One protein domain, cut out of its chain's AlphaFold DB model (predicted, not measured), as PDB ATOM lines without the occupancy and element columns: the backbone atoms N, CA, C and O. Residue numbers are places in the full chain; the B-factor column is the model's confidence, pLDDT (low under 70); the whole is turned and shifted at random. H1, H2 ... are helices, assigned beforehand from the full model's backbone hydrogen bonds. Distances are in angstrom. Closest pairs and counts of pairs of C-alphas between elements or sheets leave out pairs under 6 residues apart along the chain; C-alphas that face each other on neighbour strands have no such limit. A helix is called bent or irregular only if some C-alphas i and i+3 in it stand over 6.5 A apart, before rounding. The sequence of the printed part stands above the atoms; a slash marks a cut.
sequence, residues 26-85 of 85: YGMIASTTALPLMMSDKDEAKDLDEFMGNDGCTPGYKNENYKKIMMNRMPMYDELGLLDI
ATOM      1  N   TYR A  26      34.696  22.151   7.229       93.69
ATOM      2  CA  TYR A  26      34.103  21.498   6.052       93.69
ATOM      3  C   TYR A  26      34.150  19.972   6.156       93.69
ATOM      4  O   TYR A  26      33.178  19.297   5.821       93.69
ATOM      5  N   GLY A  27      35.257  19.424   6.657       93.94
ATOM      6  CA  GLY A  27      35.402  17.993   6.910       93.94
ATOM      7  C   GLY A  27      34.396  17.474   7.938       93.94
ATOM      8  O   GLY A  27      33.851  16.387   7.744       93.94
ATOM      9  N   MET A  28      34.120  18.244   8.992       93.62
ATOM     10  CA  MET A  28      33.096  17.922   9.987       93.62
ATOM     11  C   MET A  28      31.707  17.891   9.351       93.62
ATOM     12  O   MET A  28      31.040  16.862   9.427       93.62
ATOM     13  N   ILE A  29      31.316  18.959   8.647       91.56
ATOM     14  CA  ILE A  29      30.010  19.057   7.976       91.56
ATOM     15  C   ILE A  29      29.827  17.908   6.978       91.56
ATOM     16  O   ILE A  29      28.799  17.235   6.982       91.56
ATOM     17  N   ALA A  30      30.832  17.627   6.147       93.31
ATOM     18  CA  ALA A  30      30.767  16.529   5.184       93.31
ATOM     19  C   ALA A  30      30.677  15.156   5.871       93.31
ATOM     20  O   ALA A  30      29.973  14.267   5.394       93.31
ATOM     21  N   SER A  31      31.365  14.981   7.003       93.44
ATOM     22  CA  SER A  31      31.302  13.743   7.784       93.44
ATOM     23  C   SER A  31      29.941  13.542   8.438       93.44
ATOM     24  O   SER A  31      29.515  12.403   8.550       93.44
ATOM     25  N   THR A  32      29.246  14.604   8.846       89.50
ATOM     26  CA  THR A  32      27.939  14.488   9.508       89.50
ATOM     27  C   THR A  32      26.761  14.466   8.542       89.50
ATOM     28  O   THR A  32      25.703  13.984   8.930       89.50
ATOM     29  N   THR A  33      26.915  14.952   7.306       87.75
ATOM     30  CA  THR A  33      25.810  15.074   6.330       87.75
ATOM     31  C   THR A  33      25.974  14.148   5.124       87.75
ATOM     32  O   THR A  33      25.138  13.285   4.882       87.75
ATOM     33  N   ALA A  34      27.081  14.259   4.388       89.12
ATOM     34  CA  ALA A  34      27.286  13.514   3.146       89.12
ATOM     35  C   ALA A  34      27.689  12.051   3.384       89.12
ATOM     36  O   ALA A  34      27.218  11.147   2.697       89.12
ATOM     37  N   LEU A  35      28.557  11.793   4.365       91.19
ATOM     38  CA  LEU A  35      28.998  10.436   4.688       91.19
ATOM     39  C   LEU A  35      27.849   9.474   5.059       91.19
ATOM     40  O   LEU A  35      27.836   8.371   4.518       91.19
ATOM     41  N   PRO A  36      26.882   9.826   5.928       89.06
ATOM     42  CA  PRO A  36      25.772   8.929   6.255       89.06
ATOM     43  C   PRO A  36      24.815   8.715   5.071       89.06
ATOM     44  O   PRO A  36      24.209   7.653   4.974       89.06
ATOM     45  N   LEU A  37      24.709   9.651   4.123       86.94
ATOM     46  CA  LEU A  37      23.994   9.400   2.864       86.94
ATOM     47  C   LEU A  37      24.704   8.317   2.040       86.94
ATOM     48  O   LEU A  37      24.082   7.343   1.629       86.94
ATOM     49  N   MET A  38      26.027   8.425   1.891       87.44
ATOM     50  CA  MET A  38      26.845   7.457   1.145       87.44
ATOM     51  C   MET A  38      26.931   6.071   1.803       87.44
ATOM     52  O   MET A  38      27.239   5.091   1.131       87.44
ATOM     53  N   MET A  39      26.707   5.992   3.115       88.25
ATOM     54  CA  MET A  39      26.763   4.752   3.900       88.25
ATOM     55  C   MET A  39      25.391   4.082   4.069       88.25
ATOM     56  O   MET A  39      25.291   3.088   4.793       88.25
ATOM     57  N   SER A  40      24.342   4.633   3.454       86.00
ATOM     58  CA  SER A  40      23.021   4.002   3.407       86.00
ATOM     59  C   SER A  40      23.003   2.904   2.342       86.00
ATOM     60  O   SER A  40      23.660   3.029   1.304       86.00
ATOM     61  N   ASP A  41      22.258   1.827   2.589       85.00
ATOM     62  CA  ASP A  41      22.020   0.809   1.567       85.00
ATOM     63  C   ASP A  41      21.259   1.429   0.393       85.00
ATOM     64  O   ASP A  41      20.416   2.303   0.585       85.00
ATOM     65  N   LYS A  42      21.560   0.992  -0.836       83.25
ATOM     66  CA  LYS A  42      20.993   1.602  -2.052       83.25
ATOM     67  C   LYS A  42      19.466   1.590  -2.069       83.25
ATOM     68  O   LYS A  42      18.870   2.524  -2.589       83.25
ATOM     69  N   ASP A  43      18.868   0.549  -1.499       84.44
ATOM     70  CA  ASP A  43      17.416   0.366  -1.460       84.44
ATOM     71  C   ASP A  43      16.736   1.263  -0.411       84.44
ATOM     72  O   ASP A  43      15.544   1.532  -0.512       84.44
ATOM     73  N   GLU A  44      17.491   1.757   0.577       82.19
ATOM     74  CA  GLU A  44      17.014   2.679   1.617       82.19
ATOM     75  C   GLU A  44      17.611   4.093   1.468       82.19
ATOM     76  O   GLU A  44      17.476   4.941   2.358       82.19
ATOM     77  N   ALA A  45      18.323   4.344   0.365       81.62
ATOM     78  CA  ALA A  45      18.976   5.612   0.104       81.62
ATOM     79  C   ALA A  45      17.921   6.680  -0.183       81.62
ATOM     80  O   ALA A  45      17.173   6.591  -1.154       81.62
ATOM     81  N   LYS A  46      17.899   7.700   0.670       80.44
ATOM     82  CA  LYS A  46      17.053   8.877   0.503       80.44
ATOM     83  C   LYS A  46      17.707   9.877  -0.433       80.44
ATOM     84  O   LYS A  46      18.935  10.035  -0.413       80.44
ATOM     85  N   ASP A  47      16.895  10.579  -1.208       83.00
ATOM     86  CA  ASP A  47      17.375  11.752  -1.932       83.00
ATOM     87  C   ASP A  47      17.620  12.943  -0.980       83.00
ATOM     88  O   ASP A  47      17.405  12.870   0.235       83.00
ATOM     89  N   LEU A  48      18.162  14.040  -1.518       79.50
ATOM     90  CA  LEU A  48      18.506  15.212  -0.709       79.50
ATOM     91  C   LEU A  48      17.273  15.932  -0.154       79.50
ATOM     92  O   LEU A  48      17.347  16.450   0.961       79.50
ATOM     93  N   ASP A  49      16.161  15.947  -0.889       82.62
ATOM     94  CA  ASP A  49      14.930  16.597  -0.442       82.62
ATOM     95  C   ASP A  49      14.308  15.796   0.711       82.62
ATOM     96  O   ASP A  49      13.931  16.364   1.739       82.62
ATOM     97  N   GLU A  50      14.301  14.467   0.609       81.25
ATOM     98  CA  GLU A  50      13.879  13.558   1.677       81.25
ATOM     99  C   GLU A  50      14.792  13.630   2.908       81.25
ATOM    100  O   GLU A  50      14.322  13.577   4.049       81.25
ATOM    101  N   PHE A  51      16.104  13.760   2.697       80.94
ATOM    102  CA  PHE A  51      17.067  13.951   3.778       80.94
ATOM    103  C   PHE A  51      16.797  15.251   4.535       80.94
ATOM    104  O   PHE A  51      16.701  15.238   5.763       80.94
ATOM    105  N   MET A  52      16.635  16.361   3.813       78.06
ATOM    106  CA  MET A  52      16.395  17.678   4.406       78.06
ATOM    107  C   MET A  52      14.995  17.799   5.026       78.06
ATOM    108  O   MET A  52      14.837  18.516   6.011       78.06
ATOM    109  N   GLY A  53      13.998  17.090   4.489       77.88
ATOM    110  CA  GLY A  53      12.615  17.112   4.973       77.88
ATOM    111  C   GLY A  53      12.335  16.215   6.184       77.88
ATOM    112  O   GLY A  53      11.379  16.469   6.911       77.88
ATOM    113  N   ASN A  54      13.150  15.185   6.427       66.94
ATOM    114  CA  ASN A  54      12.934  14.202   7.498       66.94
ATOM    115  C   ASN A  54      13.939  14.369   8.655       66.94
ATOM    116  O   ASN A  54      14.640  13.416   9.022       66.94
ATOM    117  N   ASP A  55      14.048  15.596   9.173       68.12
ATOM    118  CA  ASP A  55      14.949  16.011  10.264       68.12
ATOM    119  C   ASP A  55      16.434  15.647  10.048       68.12
ATOM    120  O   ASP A  55      17.206  15.535  11.001       68.12
ATOM    121  N   GLY A  56      16.859  15.427   8.798       67.25
ATOM    122  CA  GLY A  56      18.233  15.028   8.493       67.25
ATOM    123  C   GLY A  56      18.564  13.581   8.857       67.25
ATOM    124  O   GLY A  56      19.736  13.269   9.032       67.25
ATOM    125  N   CYS A  57      17.585  12.680   9.014       71.56
ATOM    126  CA  CYS A  57      17.837  11.314   9.489       71.56
ATOM    127  C   CYS A  57      17.866  10.271   8.348       71.56
ATOM    128  O   CYS A  57      16.854  10.023   7.675       71.56
ATOM    129  N   THR A  58      19.023   9.617   8.162       80.75
ATOM    130  CA  THR A  58      19.252   8.522   7.193       80.75
ATOM    131  C   THR A  58      19.546   7.184   7.884       80.75
ATOM    132  O   THR A  58      20.096   7.157   8.991       80.75
ATOM    133  N   PRO A  59      19.255   6.045   7.230       83.69
ATOM    134  CA  PRO A  59      19.689   4.729   7.704       83.69
ATOM    135  C   PRO A  59      21.205   4.636   7.914       83.69
ATOM    136  O   PRO A  59      21.660   3.986   8.856       83.69
ATOM    137  N   GLY A  60      22.000   5.347   7.110       86.38
ATOM    138  CA  GLY A  60      23.456   5.325   7.206       86.38
ATOM    139  C   GLY A  60      24.041   5.853   8.519       86.38
ATOM    140  O   GLY A  60      25.166   5.484   8.848       86.38
ATOM    141  N   TYR A  61      23.297   6.600   9.346       88.81
ATOM    142  CA  TYR A  61      23.742   6.893  10.723       88.81
ATOM    143  C   TYR A  61      23.813   5.640  11.607       88.81
ATOM    144  O   TYR A  61      24.599   5.582  12.557       88.81
ATOM    145  N   LYS A  62      23.002   4.618  11.308       88.81
ATOM    146  CA  LYS A  62      23.022   3.332  12.017       88.81
ATOM    147  C   LYS A  62      24.147   2.421  11.526       88.81
ATOM    148  O   LYS A  62      24.458   1.459  12.224       88.81
ATOM    149  N   ASN A  63      24.770   2.735  10.388       91.31
ATOM    150  CA  ASN A  63      25.847   1.947   9.804       91.31
ATOM    151  C   ASN A  63      27.049   1.855  10.764       91.31
ATOM    152  O   ASN A  63      27.572   2.859  11.251       91.31
ATOM    153  N   GLU A  64      27.524   0.639  11.018       93.62
ATOM    154  CA  GLU A  64      28.626   0.395  11.957       93.62
ATOM    155  C   GLU A  64      29.961   0.987  11.485       93.62
ATOM    156  O   GLU A  64      30.769   1.437  12.301       93.62
ATOM    157  N   ASN A  65      30.199   1.055  10.173       93.00
ATOM    158  CA  ASN A  65      31.395   1.701   9.632       93.00
ATOM    159  C   ASN A  65      31.328   3.217   9.809       93.00
ATOM    160  O   ASN A  65      32.332   3.825  10.181       93.00
ATOM    161  N   TYR A  66      30.151   3.819   9.612       94.31
ATOM    162  CA  TYR A  66      29.940   5.236   9.902       94.31
ATOM    163  C   TYR A  66      30.261   5.547  11.369       94.31
ATOM    164  O   TYR A  66      31.081   6.424  11.645       94.31
ATOM    165  N   LYS A  67      29.704   4.773  12.310       94.19
ATOM    166  CA  LYS A  67      29.964   4.949  13.748       94.19
ATOM    167  C   LYS A  67      31.450   4.836  14.087       94.19
ATOM    168  O   LYS A  67      31.968   5.704  14.782       94.19
ATOM    169  N   LYS A  68      32.158   3.830  13.557       96.06
ATOM    170  CA  LYS A  68      33.611   3.665  13.765       96.06
ATOM    171  C   LYS A  68      34.416   4.852  13.235       96.06
ATOM    172  O   LYS A  68      35.334   5.321  13.904       96.06
ATOM    173  N   ILE A  69      34.071   5.354  12.048       95.25
ATOM    174  CA  ILE A  69      34.721   6.537  11.469       95.25
ATOM    175  C   ILE A  69      34.479   7.757  12.361       95.25
ATOM    176  O   ILE A  69      35.424   8.479  12.679       95.25
ATOM    177  N   MET A  70      33.235   7.973  12.790       95.38
ATOM    178  CA  MET A  70      32.878   9.119  13.621       95.38
ATOM    179  C   MET A  70      33.482   9.043  15.020       95.38
ATOM    180  O   MET A  70      33.945  10.067  15.504       95.38
ATOM    181  N   MET A  71      33.577   7.859  15.633       95.69
ATOM    182  CA  MET A  71      34.278   7.664  16.911       95.69
ATOM    183  C   MET A  71      35.741   8.110  16.848       95.69
ATOM    184  O   MET A  71      36.234   8.703  17.798       95.69
ATOM    185  N   ASN A  72      36.417   7.888  15.719       94.31
ATOM    186  CA  ASN A  72      37.796   8.341  15.534       94.31
ATOM    187  C   ASN A  72      37.895   9.846  15.230       94.31
ATOM    188  O   ASN A  72      38.892  10.476  15.569       94.31
ATOM    189  N   ARG A  73      36.890  10.429  14.562       94.56
ATOM    190  CA  ARG A  73      36.898  11.846  14.152       94.56
ATOM    191  C   ARG A  73      36.389  12.797  15.235       94.56
ATOM    192  O   ARG A  73      36.836  13.937  15.269       94.56
ATOM    193  N   MET A  74      35.489  12.342  16.107       93.69
ATOM    194  CA  MET A  74      34.890  13.157  17.171       93.69
ATOM    195  C   MET A  74      35.937  13.822  18.074       93.69
ATOM    196  O   MET A  74      35.876  15.042  18.197       93.69
ATOM    197  N   PRO A  75      36.931  13.091  18.625       94.69
ATOM    198  CA  PRO A  75      37.956  13.695  19.476       94.69
ATOM    199  C   PRO A  75      38.758  14.780  18.752       94.69
ATOM    200  O   PRO A  75      39.032  15.832  19.307       94.69
ATOM    201  N   MET A  76      39.067  14.568  17.469       92.81
ATOM    202  CA  MET A  76      39.772  15.563  16.659       92.81
ATOM    203  C   MET A  76      38.940  16.841  16.467       92.81
ATOM    204  O   MET A  76      39.496  17.934  16.427       92.81
ATOM    205  N   TYR A  77      37.619  16.731  16.306       93.56
ATOM    206  CA  TYR A  77      36.750  17.905  16.175       93.56
ATOM    207  C   TYR A  77      36.592  18.663  17.494       93.56
ATOM    208  O   TYR A  77      36.584  19.894  17.471       93.56
ATOM    209  N   ASP A  78      36.528  17.935  18.608       93.50
ATOM    210  CA  ASP A  78      36.520  18.483  19.966       93.50
ATOM    211  C   ASP A  78      37.808  19.274  20.252       93.50
ATOM    212  O   ASP A  78      37.758  20.466  20.538       93.50
ATOM    213  N   GLU A  79      38.980  18.679  20.006       92.88
ATOM    214  CA  GLU A  79      40.284  19.343  20.180       92.88
ATOM    215  C   GLU A  79      40.450  20.613  19.323       92.88
ATOM    216  O   GLU A  79      41.185  21.537  19.685       92.88
ATOM    217  N   LEU A  80      39.788  20.674  18.165       90.94
ATOM    218  CA  LEU A  80      39.805  21.840  17.274       90.94
ATOM    219  C   LEU A  80      38.782  22.923  17.664       90.94
ATOM    220  O   LEU A  80      38.753  23.983  17.015       90.94
ATOM    221  N   GLY A  81      37.970  22.668  18.693       91.38
ATOM    222  CA  GLY A  81      36.884  23.522  19.168       91.38
ATOM    223  C   GLY A  81      35.765  23.688  18.143       91.38
ATOM    224  O   GLY A  81      35.167  24.755  18.025       91.38
ATOM    225  N   LEU A  82      35.546  22.670  17.305       90.31
ATOM    226  CA  LEU A  82      34.498  22.695  16.280       90.31
ATOM    227  C   LEU A  82      33.125  22.288  16.833       90.31
ATOM    228  O   LEU A  82      32.126  22.470  16.141       90.31
ATOM    229  N   LEU A  83      33.091  21.743  18.053       89.31
ATOM    230  CA  LEU A  83      31.880  21.292  18.743       89.31
ATOM    231  C   LEU A  83      31.418  22.258  19.852       89.31
ATOM    232  O   LEU A  83      30.325  22.076  20.378       89.31
ATOM    233  N   ASP A  84      32.204  23.295  20.162       86.81
ATOM    234  CA  ASP A  84      31.986  24.248  21.267       86.81
ATOM    235  C   ASP A  84      30.945  25.348  20.948       86.81
ATOM    236  O   ASP A  84      31.169  26.520  21.256       86.81
ATOM    237  N   ILE A  85      29.844  25.001  20.267       64.12
ATOM    238  CA  ILE A  85      28.779  25.959  19.896       64.12
ATOM    239  C   ILE A  85      28.161  26.611  21.139       64.12
ATOM    240  O   ILE A  85      27.788  25.868  22.075       64.12
TER     241      ILE A  85
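What this domain is: This is residues 26 to 85 of the 85 residues of an uncharacterized protein of Camponotus floridanus (UniProt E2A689). Two helices, the long H4 and the shorter H1, lie side by side and run opposite ways, about 11.4 A apart from centre to centre, with the very short H3 packed on the last residues of H1. Beyond that end the chain makes a loop out and back through residues 39 to 58, which holds the small helix H2, off to one side of the pair; at the other end a short tail, residues 80 to 85, turns off the end of H4. The printed part has 60 residues with four named helices, in the order H1, H2, H3, H4, and no named strand; its class is all helix. It is only just compact, close to loose, with a radius of gyration of the C-alphas of 12.3 A, and elongated, spanning 36 by 22 by 15 A.

How they stand to each other: H4, residues 64 to 79, is the longest helix, with a kink of 32 degrees near residue 72. It is only just irregular: C-alphas 72 and 75 are 6.7 A apart. H1, residues 26 to 38, touches H4 at a shallow tilt of 10 degrees, opposite ways; their closest C-alphas, those of Pro 36 and Tyr 66, are 6.7 A apart. H3, residues 59 to 62, touches H1 at residues 35 to 38 alone, and the closest C-alphas, those of Pro 36 and Gly 60, are 4.4 A apart. H3 and H4 are close but not clearly touching, with the C-alphas of Gly 60 and Tyr 66 closest at 7.0 A. H2, residues 48 to 53, touches no helix; H1 and H2 are near each other, their closest C-alphas 8.3 A apart. H2 is apart from H4. In H2 every O i to N i+4 pair is within hydrogen-bond range, against 6 of 9 in H1 and 10 of 12 in H4; H3 is too short for such a pair.

Where its parts are: H4 measures 23.7 A from C-alpha 64 at (28.626, 0.395, 11.957) to C-alpha 79 at (40.284, 19.343, 20.180). H1 begins with Tyr 26, C-alpha at (34.103, 21.498, 6.052), and measures 16.6 A to Met 38. H1 is neither bent nor irregular, but only just: C-alphas 32 and 35 are 6.4 A apart. H2, six residues from Leu 48 to Gly 53, measures 8.4 A, and H3, four residues from Pro 59 to Lys 62, measures 5.6 A.

The domain as a whole: The two C-alphas farthest apart, those of Asp 43 and Glu 79, are 36.8 A apart. The printed part has no cut and ends at Ile 85, the chain's last residue. The links from H2 to H3 and from H3 to H4 are tight, the link from H1 to H2 is short, and no link is long. The mean pLDDT of the printed part is 87.1; residues 54 to 56 and residue 85 are under 70.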